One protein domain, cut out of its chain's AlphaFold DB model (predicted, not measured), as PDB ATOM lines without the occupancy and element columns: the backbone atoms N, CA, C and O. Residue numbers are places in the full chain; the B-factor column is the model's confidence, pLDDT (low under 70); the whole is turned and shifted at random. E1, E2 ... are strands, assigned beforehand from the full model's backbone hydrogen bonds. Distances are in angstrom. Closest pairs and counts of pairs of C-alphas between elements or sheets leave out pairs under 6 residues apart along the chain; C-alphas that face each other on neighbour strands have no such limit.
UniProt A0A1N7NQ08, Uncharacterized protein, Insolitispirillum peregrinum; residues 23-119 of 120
ATOM      1  N   CYS A  23     151.295  82.276  55.088       85.25
ATOM      2  CA  CYS A  23     150.791  81.298  56.038       85.25
ATOM      3  C   CYS A  23     149.775  81.989  56.936       85.25
ATOM      4  O   CYS A  23     150.106  82.949  57.632       85.25
ATOM      5  N   LEU A  24     148.522  81.555  56.841       89.75
ATOM      6  CA  LEU A  24     147.392  82.124  57.556       89.75
ATOM      7  C   LEU A  24     146.650  81.007  58.277       89.75
ATOM      8  O   LEU A  24     146.503  79.905  57.753       89.75
ATOM      9  N   TYR A  25     146.172  81.308  59.477       91.31
ATOM     10  CA  TYR A  25     145.240  80.448  60.193       91.31
ATOM     11  C   TYR A  25     143.966  80.267  59.366       91.31
ATOM     12  O   TYR A  25     143.304  81.259  59.105       91.31
ATOM     13  N   ASN A  26     143.616  79.042  58.986       92.88
ATOM     14  CA  ASN A  26     142.359  78.700  58.336       92.88
ATOM     15  C   ASN A  26     141.287  78.411  59.409       92.88
ATOM     16  O   ASN A  26     141.391  77.396  60.102       92.88
ATOM     17  N   PRO A  27     140.235  79.242  59.547       91.25
ATOM     18  CA  PRO A  27     139.180  79.024  60.537       91.25
ATOM     19  C   PRO A  27     138.327  77.776  60.271       91.25
ATOM     20  O   PRO A  27     137.667  77.300  61.190       91.25
ATOM     21  N   GLU A  28     138.328  77.237  59.047       92.06
ATOM     22  CA  GLU A  28     137.551  76.044  58.691       92.06
ATOM     23  C   GLU A  28     138.204  74.754  59.194       92.06
ATOM     24  O   GLU A  28     137.505  73.844  59.638       92.06
ATOM     25  N   THR A  29     139.539  74.664  59.140       92.25
ATOM     26  CA  THR A  29     140.280  73.461  59.565       92.25
ATOM     27  C   THR A  29     140.985  73.628  60.907       92.25
ATOM     28  O   THR A  29     141.279  72.641  61.576       92.25
ATOM     29  N   GLY A  30     141.255  74.867  61.320       90.19
ATOM     30  CA  GLY A  30     142.087  75.184  62.477       90.19
ATOM     31  C   GLY A  30     143.596  75.110  62.209       90.19
ATOM     32  O   GLY A  30     144.382  75.336  63.130       90.19
ATOM     33  N   ASP A  31     144.015  74.811  60.976       91.75
ATOM     34  CA  ASP A  31     145.427  74.723  60.596       91.75
ATOM     35  C   ASP A  31     145.983  76.074  60.128       91.75
ATOM     36  O   ASP A  31     145.246  76.939  59.669       91.75
ATOM     37  N   THR A  32     147.303  76.258  60.175       90.94
ATOM     38  CA  THR A  32     147.972  77.329  59.423       90.94
ATOM     39  C   THR A  32     148.332  76.810  58.031       90.94
ATOM     40  O   THR A  32     149.039  75.812  57.877       90.94
ATOM     41  N   GLN A  33     147.806  77.471  57.006       91.38
ATOM     42  CA  GLN A  33     147.886  77.034  55.615       91.38
ATOM     43  C   GLN A  33     148.300  78.181  54.702       91.38
ATOM     44  O   GLN A  33     148.101  79.361  55.002       91.38
ATOM     45  N   GLU A  34     148.876  77.827  53.558       89.75
ATOM     46  CA  GLU A  34     149.242  78.799  52.537       89.75
ATOM     47  C   GLU A  34     147.978  79.402  51.923       89.75
ATOM     48  O   GLU A  34     147.222  78.708  51.243       89.75
ATOM     49  N   CYS A  35     147.753  80.702  52.098       89.69
ATOM     50  CA  CYS A  35     146.726  81.379  51.322       89.69
ATOM     51  C   CYS A  35     147.248  81.682  49.916       89.69
ATOM     52  O   CYS A  35     148.062  82.585  49.724       89.69
ATOM     53  N   ARG A  36     146.773  80.929  48.922       88.75
ATOM     54  CA  ARG A  36     147.233  81.021  47.525       88.75
ATOM     55  C   ARG A  36     146.513  82.093  46.721       88.75
ATOM     56  O   ARG A  36     147.008  82.535  45.687       88.75
ATOM     57  N   SER A  37     145.327  82.490  47.170       88.94
ATOM     58  CA  SER A  37     144.515  83.515  46.520       88.94
ATOM     59  C   SER A  37     143.677  84.243  47.556       88.94
ATOM     60  O   SER A  37     142.949  83.606  48.312       88.94
ATOM     61  N   MET A  38     143.762  85.573  47.576       90.50
ATOM     62  CA  MET A  38     142.997  86.430  48.479       90.50
ATOM     63  C   MET A  38     142.211  87.471  47.683       90.50
ATOM     64  O   MET A  38     142.733  88.074  46.740       90.50
ATOM     65  N   ASN A  39     140.948  87.696  48.049       90.75
ATOM     66  CA  ASN A  39     140.109  88.690  47.386       90.75
ATOM     67  C   ASN A  39     140.337  90.114  47.934       90.75
ATOM     68  O   ASN A  39     141.140  90.350  48.832       90.75
ATOM     69  N   ALA A  40     139.647  91.102  47.354       89.81
ATOM     70  CA  ALA A  40     139.831  92.516  47.703       89.81
ATOM     71  C   ALA A  40     139.424  92.867  49.140       89.81
ATOM     72  O   ALA A  40     139.914  93.861  49.665       89.81
ATOM     73  N   ILE A  41     138.547  92.073  49.756       90.19
ATOM     74  CA  ILE A  41     138.064  92.300  51.122       90.19
ATOM     75  C   ILE A  41     138.864  91.510  52.166       90.19
ATOM     76  O   ILE A  41     138.626  91.663  53.361       90.19
ATOM     77  N   GLY A  42     139.858  90.733  51.727       90.62
ATOM     78  CA  GLY A  42     140.771  90.011  52.605       90.62
ATOM     79  C   GLY A  42     140.327  88.593  52.926       90.62
ATOM     80  O   GLY A  42     140.834  88.024  53.878       90.62
ATOM     81  N   GLU A  43     139.402  87.998  52.178       92.12
ATOM     82  CA  GLU A  43     139.082  86.575  52.325       92.12
ATOM     83  C   GLU A  43     140.094  85.737  51.555       92.12
ATOM     84  O   GLU A  43     140.398  86.028  50.392       92.12
ATOM     85  N   CYS A  44     140.587  84.671  52.185       91.12
ATOM     86  CA  CYS A  44     141.349  83.667  51.464       91.12
ATOM     87  C   CYS A  44     140.391  82.775  50.667       91.12
ATOM     88  O   CYS A  44     139.552  82.093  51.242       91.12
ATOM     89  N   LEU A  45     140.519  82.787  49.343       91.25
ATOM     90  CA  LEU A  45     139.674  82.025  48.422       91.25
ATOM     91  C   LEU A  45     140.187  80.605  48.177       91.25
ATOM     92  O   LEU A  45     139.457  79.756  47.672       91.25
ATOM     93  N   ASN A  46     141.473  80.366  48.432       90.12
ATOM     94  CA  ASN A  46     142.100  79.076  48.197       90.12
ATOM     95  C   ASN A  46     143.217  78.854  49.213       90.12
ATOM     96  O   ASN A  46     144.267  79.501  49.137       90.12
ATOM     97  N   PHE A  47     142.972  77.931  50.138       90.94
ATOM     98  CA  PHE A  47     144.008  77.400  51.006       90.94
ATOM     99  C   PHE A  47     144.740  76.255  50.312       90.94
ATOM    100  O   PHE A  47     144.141  75.342  49.744       90.94
ATOM    101  N   GLY A  48     146.062  76.347  50.346       86.62
ATOM    102  CA  GLY A  48     146.977  75.294  49.963       86.62
ATOM    103  C   GLY A  48     147.257  74.322  51.114       86.62
ATOM    104  O   GLY A  48     146.532  74.292  52.109       86.62
ATOM    105  N   PRO A  49     148.325  73.517  50.992       85.44
ATOM    106  CA  PRO A  49     148.798  72.684  52.083       85.44
ATOM    107  C   PRO A  49     149.227  73.543  53.278       85.44
ATOM    108  O   PRO A  49     149.367  74.770  53.189       85.44
ATOM    109  N   SER A  50     149.452  72.867  54.404       83.56
ATOM    110  CA  SER A  50     150.023  73.487  55.590       83.56
ATOM    111  C   SER A  50     151.310  74.227  55.264       83.56
ATOM    112  O   SER A  50     152.158  73.747  54.508       83.56
ATOM    113  N   CYS A  51     151.450  75.411  55.844       76.62
ATOM    114  CA  CYS A  51     152.704  76.134  55.813       76.62
ATOM    115  C   CYS A  51     152.906  76.839  57.149       76.62
ATOM    116  O   CYS A  51     151.956  77.321  57.767       76.62
ATOM    117  N   GLY A  52     154.145  76.829  57.611       70.31
ATOM    118  CA  GLY A  52     154.522  77.333  58.919       70.31
ATOM    119  C   GLY A  52     155.735  76.575  59.426       70.31
ATOM    120  O   GLY A  52     155.725  75.345  59.497       70.31
ATOM    121  N   GLU A  53     156.783  77.310  59.760       74.06
ATOM    122  CA  GLU A  53     157.924  76.780  60.497       74.06
ATOM    123  C   GLU A  53     157.806  77.205  61.961       74.06
ATOM    124  O   GLU A  53     157.249  78.257  62.287       74.06
ATOM    125  N   ALA A  54     158.317  76.381  62.877       75.69
ATOM    126  CA  ALA A  54     158.386  76.777  64.279       75.69
ATOM    127  C   ALA A  54     159.093  78.140  64.408       75.69
ATOM    128  O   ALA A  54     160.153  78.355  63.824       75.69
ATOM    129  N   GLY A  55     158.507  79.055  65.178       72.50
ATOM    130  CA  GLY A  55     158.940  80.448  65.276       72.50
ATOM    131  C   GLY A  55     158.049  81.437  64.518       72.50
ATOM    132  O   GLY A  55     158.127  82.639  64.788       72.50
ATOM    133  N   ASP A  56     157.169  80.966  63.630       81.06
ATOM    134  CA  ASP A  56     156.228  81.831  62.919       81.06
ATOM    135  C   ASP A  56     155.139  82.378  63.840       81.06
ATOM    136  O   ASP A  56     154.584  81.674  64.683       81.06
ATOM    137  N   VAL A  57     154.792  83.652  63.656       83.75
ATOM    138  CA  VAL A  57     153.665  84.262  64.365       83.75
ATOM    139  C   VAL A  57     152.372  83.884  63.655       83.75
ATOM    140  O   VAL A  57     152.172  84.253  62.498       83.75
ATOM    141  N   THR A  58     151.476  83.207  64.364       86.88
ATOM    142  CA  THR A  58     150.153  82.815  63.872       86.88
ATOM    143  C   THR A  58     149.061  83.271  64.837       86.88
ATOM    144  O   THR A  58     149.329  83.718  65.952       86.88
ATOM    145  N   TYR A  59     147.815  83.203  64.387       88.31
ATOM    146  CA  TYR A  59     146.654  83.516  65.208       88.31
ATOM    147  C   TYR A  59     146.282  82.304  66.075       88.31
ATOM    148  O   TYR A  59     146.068  81.212  65.551       88.31
ATOM    149  N   ASN A  60     146.184  82.498  67.391       90.25
ATOM    150  CA  ASN A  60     145.647  81.518  68.326       90.25
ATOM    151  C   ASN A  60     144.141  81.774  68.542       90.25
ATOM    152  O   ASN A  60     143.777  82.740  69.223       90.25
ATOM    153  N   PRO A  61     143.245  80.904  68.036       87.31
ATOM    154  CA  PRO A  61     141.803  81.082  68.193       87.31
ATOM    155  C   PRO A  61     141.309  80.896  69.633       87.31
ATOM    156  O   PRO A  61     140.231  81.382  69.964       87.31
ATOM    157  N   GLN A  62     142.064  80.209  70.498       89.19
ATOM    158  CA  GLN A  62     141.665  79.960  71.889       89.19
ATOM    159  C   GLN A  62     141.812  81.209  72.758       89.19
ATOM    160  O   GLN A  62     141.019  81.434  73.670       89.19
ATOM    161  N   THR A  63     142.840  82.008  72.482       89.50
ATOM    162  CA  THR A  63     143.163  83.221  73.240       89.50
ATOM    163  C   THR A  63     142.835  84.496  72.467       89.50
ATOM    164  O   THR A  63     142.873  85.571  73.058       89.50
ATOM    165  N   ASN A  64     142.479  84.389  71.180       88.44
ATOM    166  CA  ASN A  64     142.268  85.511  70.261       88.44
ATOM    167  C   ASN A  64     143.504  86.432  70.173       88.44
ATOM    168  O   ASN A  64     143.398  87.659  70.138       88.44
ATOM    169  N   THR A  65     144.699  85.833  70.176       90.06
ATOM    170  CA  THR A  65     145.978  86.558  70.179       90.06
ATOM    171  C   THR A  65     146.892  86.090  69.055       90.06
ATOM    172  O   THR A  65     146.752  84.986  68.535       90.06
ATOM    173  N   MET A  66     147.825  86.948  68.653       88.62
ATOM    174  CA  MET A  66     148.902  86.595  67.738       88.62
ATOM    175  C   MET A  66     150.076  86.074  68.557       88.62
ATOM    176  O   MET A  66     150.644  86.807  69.367       88.62
ATOM    177  N   GLU A  67     150.469  84.827  68.342       89.12
ATOM    178  CA  GLU A  67     151.488  84.154  69.145       89.12
ATOM    179  C   GLU A  67     152.505  83.454  68.261       89.12
ATOM    180  O   GLU A  67     152.217  83.080  67.125       89.12
ATOM    181  N   ILE A  68     153.716  83.290  68.785       88.31
ATOM    182  CA  ILE A  68     154.733  82.483  68.119       88.31
ATOM    183  C   ILE A  68     154.300  81.021  68.207       88.31
ATOM    184  O   ILE A  68     154.105  80.497  69.302       88.31
ATOM    185  N   CYS A  69     154.168  80.346  67.075       87.62
ATOM    186  CA  CYS A  69     153.952  78.914  67.062       87.62
ATOM    187  C   CYS A  69     155.274  78.187  67.306       87.62
ATOM    188  O   CYS A  69     156.185  78.253  66.486       87.62
ATOM    189  N   ASN A  70     155.389  77.457  68.412       90.06
ATOM    190  CA  ASN A  70     156.582  76.668  68.721       90.06
ATOM    191  C   ASN A  70     156.567  75.302  68.033       90.06
ATOM    192  O   ASN A  70     157.617  74.700  67.817       90.06
ATOM    193  N   THR A  71     155.383  74.753  67.752       90.12
ATOM    194  CA  THR A  71     155.251  73.411  67.173       90.12
ATOM    195  C   THR A  71     153.979  73.292  66.351       90.12
ATOM    196  O   THR A  71     152.880  73.546  66.850       90.12
ATOM    197  N   PHE A  72     154.142  72.835  65.112       89.31
ATOM    198  CA  PHE A  72     153.050  72.479  64.216       89.31
ATOM    199  C   PHE A  72     152.779  70.970  64.249       89.31
ATOM    200  O   PHE A  72     153.699  70.161  64.387       89.31
ATOM    201  N   SER A  73     151.511  70.586  64.117       89.50
ATOM    202  CA  SER A  73     151.109  69.210  63.832       89.50
ATOM    203  C   SER A  73     151.509  68.815  62.404       89.50
ATOM    204  O   SER A  73     151.863  69.656  61.576       89.50
ATOM    205  N   SER A  74     151.355  67.534  62.064       84.94
ATOM    206  CA  SER A  74     151.522  67.054  60.687       84.94
ATOM    207  C   SER A  74     150.515  67.654  59.693       84.94
ATOM    208  O   SER A  74     150.757  67.599  58.491       84.94
ATOM    209  N   THR A  75     149.398  68.214  60.170       85.12
ATOM    210  CA  THR A  75     148.372  68.875  59.343       85.12
ATOM    211  C   THR A  75     148.567  70.384  59.236       85.12
ATOM    212  O   THR A  75     147.884  71.012  58.436       85.12
ATOM    213  N   GLY A  76     149.502  70.968  59.998       85.81
ATOM    214  CA  GLY A  76     149.750  72.412  60.036       85.81
ATOM    215  C   GLY A  76     149.023  73.174  61.139       85.81
ATOM    216  O   GLY A  76     149.145  74.395  61.201       85.81
ATOM    217  N   ALA A  77     148.284  72.511  62.028       88.44
ATOM    218  CA  ALA A  77     147.746  73.150  63.225       88.44
ATOM    219  C   ALA A  77     148.882  73.534  64.164       88.44
ATOM    220  O   ALA A  77     149.751  72.715  64.463       88.44
ATOM    221  N   CYS A  78     148.861  74.764  64.671       89.12
ATOM    222  CA  CYS A  78     149.749  75.107  65.765       89.12
ATOM    223  C   CYS A  78     149.249  74.423  67.042       89.12
ATOM    224  O   CYS A  78     148.153  74.713  67.519       89.12
ATOM    225  N   ILE A  79     150.042  73.497  67.578       90.50
ATOM    226  CA  ILE A  79     149.687  72.703  68.766       90.50
ATOM    227  C   ILE A  79     150.432  73.156  70.021       90.50
ATOM    228  O   ILE A  79     150.121  72.709  71.124       90.50
ATOM    229  N   SER A  80     151.416  74.041  69.869       91.12
ATOM    230  CA  SER A  80     152.119  74.668  70.982       91.12
ATOM    231  C   SER A  80     152.398  76.126  70.658       91.12
ATOM    232  O   SER A  80     153.115  76.429  69.704       91.12
ATOM    233  N   PHE A  81     151.847  77.014  71.477       90.50
ATOM    234  CA  PHE A  81     152.042  78.452  71.374       90.50
ATOM    235  C   PHE A  81     153.082  78.910  72.400       90.50
ATOM    236  O   PHE A  81     153.108  78.452  73.544       90.50
ATOM    237  N   GLY A  82     153.979  79.780  71.955       87.19
ATOM    238  CA  GLY A  82     154.929  80.504  72.781       87.19
ATOM    239  C   GLY A  82     154.356  81.836  73.244       87.19
ATOM    240  O   GLY A  82     153.150  82.053  73.250       87.19
ATOM    241  N   SER A  83     155.241  82.749  73.636       85.00
ATOM    242  CA  SER A  83     154.835  84.094  74.035       85.00
ATOM    243  C   SER A  83     154.129  84.825  72.897       85.00
ATOM    244  O   SER A  83     154.502  84.714  71.723       85.00
ATOM    245  N   SER A  84     153.132  85.619  73.267       81.69
ATOM    246  CA  SER A  84     152.382  86.423  72.320       81.69
ATOM    247  C   SER A  84     153.283  87.473  71.658       81.69
ATOM    248  O   SER A  84     154.147  88.084  72.292       81.69
ATOM    249  N   SER A  85     153.107  87.666  70.354       73.38
ATOM    250  CA  SER A  85     153.872  88.624  69.565       73.38
ATOM    251  C   SER A  85     153.308  90.021  69.771       73.38
ATOM    252  O   SER A  85     152.149  90.282  69.464       73.38
ATOM    253  N   SER A  86     154.146  90.960  70.203       71.25
ATOM    254  CA  SER A  86     153.801  92.384  70.239       71.25
ATOM    255  C   SER A  86     154.056  93.085  68.898       71.25
ATOM    256  O   SER A  86     154.176  94.308  68.867       71.25
ATOM    257  N   ARG A  87     154.230  92.336  67.795       75.62
ATOM    258  CA  ARG A  87     154.635  92.890  66.495       75.62
ATOM    259  C   ARG A  87     153.411  93.281  65.651       75.62
ATOM    260  O   ARG A  87     152.775  92.389  65.089       75.62
ATOM    261  N   PRO A  88     153.094  94.582  65.501       77.44
ATOM    262  CA  PRO A  88     152.060  95.027  64.570       77.44
ATOM    263  C   PRO A  88     152.529  94.883  63.110       77.44
ATOM    264  O   PRO A  88     153.676  94.537  62.824       77.44
ATOM    265  N   GLY A  89     151.634  95.167  62.168       82.44
ATOM    266  CA  GLY A  89     151.878  95.137  60.725       82.44
ATOM    267  C   GLY A  89     151.807  93.743  60.097       82.44
ATOM    268  O   GLY A  89     152.035  93.600  58.895       82.44
ATOM    269  N   ILE A  90     151.491  92.712  60.883       84.12
ATOM    270  CA  ILE A  90     151.300  91.347  60.391       84.12
ATOM    271  C   ILE A  90     149.870  91.137  59.901       84.12
ATOM    272  O   ILE A  90     148.936  91.803  60.350       84.12
ATOM    273  N   CYS A  91     149.711  90.210  58.961       88.50
ATOM    274  CA  CYS A  91     148.389  89.775  58.553       88.50
ATOM    275  C   CYS A  91     147.779  88.918  59.664       88.50
ATOM    276  O   CYS A  91     148.420  87.973  60.120       88.50
ATOM    277  N   ALA A  92     146.574  89.262  60.100       89.69
ATOM    278  CA  ALA A  92     145.878  88.574  61.172       89.69
ATOM    279  C   ALA A  92     144.434  88.295  60.764       89.69
ATOM    280  O   ALA A  92     143.829  89.051  59.998       89.69
ATOM    281  N   PHE A  93     143.890  87.204  61.289       92.69
ATOM    282  CA  PHE A  93     142.485  86.879  61.128       92.69
ATOM    283  C   PHE A  93     141.642  87.766  62.052       92.69
ATOM    284  O   PHE A  93     141.869  87.801  63.261       92.69
ATOM    285  N   ASN A  94     140.685  88.495  61.484       92.50
ATOM    286  CA  ASN A  94     139.696  89.254  62.234       92.50
ATOM    287  C   ASN A  94     138.427  88.412  62.375       92.50
ATOM    288  O   ASN A  94     137.642  88.292  61.435       92.50
ATOM    289  N   SER A  95     138.204  87.858  63.565       89.81
ATOM    290  CA  SER A  95     137.032  87.030  63.864       89.81
ATOM    291  C   SER A  95     135.704  87.792  63.791       89.81
ATOM    292  O   SER A  95     134.670  87.175  63.552       89.81
ATOM    293  N   ALA A  96     135.709  89.124  63.936       91.19
ATOM    294  CA  ALA A  96     134.497  89.937  63.843       91.19
ATOM    295  C   ALA A  96     134.025  90.137  62.394       91.19
ATOM    296  O   ALA A  96     132.822  90.193  62.146       91.19
ATOM    297  N   SER A  97     134.953  90.252  61.438       92.06
ATOM    298  CA  SER A  97     134.637  90.390  60.008       92.06
ATOM    299  C   SER A  97     134.798  89.095  59.213       92.06
ATOM    300  O   SER A  97     134.392  89.058  58.058       92.06
ATOM    301  N   ASN A  98     135.379  88.054  59.813       91.75
ATOM    302  CA  ASN A  98     135.759  86.801  59.163       91.75
ATOM    303  C   ASN A  98     136.706  87.002  57.960       91.75
ATOM    304  O   ASN A  98     136.623  86.302  56.954       91.75
ATOM    305  N   THR A  99     137.607  87.986  58.049       93.00
ATOM    306  CA  THR A  99     138.558  88.333  56.978       93.00
ATOM    307  C   THR A  99     139.972  88.549  57.510       93.00
ATOM    308  O   THR A  99     140.183  88.798  58.697       93.00
ATOM    309  N   TYR A 100     140.967  88.468  56.628       92.75
ATOM    310  CA  TYR A 100     142.362  88.753  56.942       92.75
ATOM    311  C   TYR A 100     142.692  90.221  56.691       92.75
ATOM    312  O   TYR A 100     142.605  90.730  55.567       92.75
ATOM    313  N   GLN A 101     143.131  90.900  57.743       93.00
ATOM    314  CA  GLN A 101     143.474  92.315  57.711       93.00
ATOM    315  C   GLN A 101     144.836  92.552  58.361       93.00
ATOM    316  O   GLN A 101     145.308  91.773  59.191       93.00
ATOM    317  N   ILE A 102     145.490  93.646  57.974       91.12
ATOM    318  CA  ILE A 102     146.724  94.072  58.629       91.12
ATOM    319  C   ILE A 102     146.392  94.496  60.055       91.12
ATOM    320  O   ILE A 102     145.583  95.399  60.268       91.12
ATOM    321  N   CYS A 103     147.039  93.869  61.032       90.06
ATOM    322  CA  CYS A 103     146.910  94.271  62.417       90.06
ATOM    323  C   CYS A 103     147.773  95.507  62.695       90.06
ATOM    324  O   CYS A 103     148.993  95.409  62.795       90.06
ATOM    325  N   ASN A 104     147.167  96.685  62.823       91.19
ATOM    326  CA  ASN A 104     147.891  97.942  63.029       91.19
ATOM    327  C   ASN A 104     148.330  98.150  64.483       91.19
ATOM    328  O   ASN A 104     149.263  98.910  64.744       91.19
ATOM    329  N   SER A 105     147.640  97.536  65.445       91.25
ATOM    330  CA  SER A 105     147.929  97.706  66.873       91.25
ATOM    331  C   SER A 105     147.587  96.447  67.658       91.25
ATOM    332  O   SER A 105     146.549  95.827  67.419       91.25
ATOM    333  N   ILE A 106     148.460  96.108  68.606       90.00
ATOM    334  CA  ILE A 106     148.389  94.901  69.425       90.00
ATOM    335  C   ILE A 106     148.483  95.268  70.914       90.00
ATOM    336  O   ILE A 106     149.222  96.187  71.275       90.00
ATOM    337  N   THR A 107     147.745  94.569  71.782       90.56
ATOM    338  CA  THR A 107     147.894  94.689  73.246       90.56
ATOM    339  C   THR A 107     149.195  94.048  73.727       90.56
ATOM    340  O   THR A 107     149.822  93.259  73.026       90.56
ATOM    341  N   SER A 108     149.595  94.287  74.977       86.19
ATOM    342  CA  SER A 108     150.734  93.570  75.574       86.19
ATOM    343  C   SER A 108     150.542  92.047  75.638       86.19
ATOM    344  O   SER A 108     151.502  91.325  75.881       86.19
ATOM    345  N   ARG A 109     149.309  91.561  75.437       86.56
ATOM    346  CA  ARG A 109     148.957  90.139  75.378       86.56
ATOM    347  C   ARG A 109     148.930  89.580  73.953       86.56
ATOM    348  O   ARG A 109     148.593  88.422  73.793       86.56
ATOM    349  N   GLY A 110     149.241  90.368  72.922       88.06
ATOM    350  CA  GLY A 110     149.208  89.899  71.532       88.06
ATOM    351  C   GLY A 110     147.846  89.999  70.839       88.06
ATOM    352  O   GLY A 110     147.729  89.588  69.687       88.06
ATOM    353  N   GLU A 111     146.809  90.533  71.490       91.50
ATOM    354  CA  GLU A 111     145.486  90.701  70.868       91.50
ATOM    355  C   GLU A 111     145.547  91.803  69.816       91.50
ATOM    356  O   GLU A 111     146.006  92.911  70.109       91.50
ATOM    357  N   CYS A 112     145.038  91.540  68.613       90.69
ATOM    358  CA  CYS A 112     144.869  92.597  67.628       90.69
ATOM    359  C   CYS A 112     143.662  93.470  67.987       90.69
ATOM    360  O   CYS A 112     142.526  93.006  67.965       90.69
ATOM    361  N   ILE A 113     143.904  94.747  68.288       92.56
ATOM    362  CA  ILE A 113     142.857  95.699  68.708       92.56
ATOM    363  C   ILE A 113     142.526  96.746  67.649       92.56
ATOM    364  O   ILE A 113     141.589  97.523  67.812       92.56
ATOM    365  N   ASN A 114     143.297  96.792  66.565       93.75
ATOM    366  CA  ASN A 114     143.054  97.709  65.463       93.75
ATOM    367  C   ASN A 114     143.380  97.019  64.140       93.75
ATOM    368  O   ASN A 114     144.552  96.853  63.792       93.75
ATOM    369  N   PHE A 115     142.339  96.633  63.410       93.25
ATOM    370  CA  PHE A 115     142.465  96.058  62.078       93.25
ATOM    371  C   PHE A 115     142.410  97.155  61.015       93.25
ATOM    372  O   PHE A 115     141.537  98.020  61.019       93.25
ATOM    373  N   GLY A 116     143.375  97.118  60.102       92.31
ATOM    374  CA  GLY A 116     143.498  98.045  58.990       92.31
ATOM    375  C   GLY A 116     142.903  97.512  57.693       92.31
ATOM    376  O   GLY A 116     141.864  96.853  57.654       92.31
ATOM    377  N   LYS A 117     143.599  97.810  56.595       92.00
ATOM    378  CA  LYS A 117     143.229  97.319  55.268       92.00
ATOM    379  C   LYS A 117     143.344  95.784  55.170       92.00
ATOM    380  O   LYS A 117     144.132  95.190  55.913       92.00
ATOM    381  N   PRO A 118     142.618  95.158  54.230       92.06
ATOM    382  CA  PRO A 118     142.821  93.761  53.847       92.06
ATOM    383  C   PRO A 118     144.286  93.420  53.544       92.06
ATOM    384  O   PRO A 118     145.045  94.278  53.094       92.06
ATOM    385  N   CYS A 119     144.686  92.164  53.759       87.50
ATOM    386  CA  CYS A 119     146.072  91.707  53.565       87.50
ATOM    387  C   CYS A 119     146.530  91.525  52.103       87.50
ATOM    388  O   CYS A 119     147.646  91.033  51.898       87.50
TER     389      CYS A 119
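What this domain is: This is residues 23 to 119 of the 120 residues of an uncharacterized protein of Insolitispirillum peregrinum (UniProt A0A1N7NQ08). What shape do these atoms make? Three small sheets, E1 E2 E3, E4 E5 E6 and E7 E8 E9, stand like the blades of a small propeller round a common middle, where the short strands E1, E4 and E7 come together. What is it made of? The printed part has 97 residues with nine named strands, E1 to E9 along the chain, and no named helix; it is all strand, each sheet antiparallel. How large is it? It is compact, with a radius of gyration of the C-alphas of 12.1 A, and spans 32 by 31 by 18 A.

How they stand to each other: How is each sheet built? E1, residues 23 to 25, E2, residues 32 to 38, and E3, residues 44 to 50, form a meander, each strand the antiparallel neighbour of the one before, with N 24 and O 33 2.9 A apart and N 36 and O 46 2.9 A apart, within hydrogen-bond range. E4, residues 57 to 60, E5, residues 65 to 72, and E6, residues 78 to 84, form another, with N 58 and O 67 at 2.9 A and N 70 and O 80 at 2.8 A. E7, residues 91 to 94, E8, residues 99 to 106, and E9, residues 112 to 118, form the third, with N 92 and O 101 at 3.0 A and N 104 and O 114 at 2.8 A. Where do the sheets come near each other? The closest C-alphas of E1 and E4, Tyr 25 and Tyr 59, are 6.0 A apart; those of E4 and E7, Tyr 59 and Ala 92, 6.5 A; those of E1 and E7, Tyr 25 and Phe 93, 7.1 A. The sheets E4 E5 E6 and E7 E8 E9, both strongly twisted, form a sandwich, two sheets face to face, their strands at 60 degrees.

Where its parts are: Where do the first and last strands lie? E1 begins at C-alpha 23 (150.791, 81.298, 56.038), and E9 ends at C-alpha 118 (142.821, 93.761, 53.847). Which strands are long? E8 measures 17.2 A, E5 16.8 A and E2 15.1 A from first to last C-alpha; E5 bends by 67 degrees at residue 68 and E8 by 67 degrees at residue 102.

The domain as a whole: How far does it reach? The two C-alphas farthest apart, those of Ser 74 and Asn 114, are 32.2 A apart. Is anything missing or uncertain? The printed part has no cut and no long link, and no printed residue is under 70 in pLDDT.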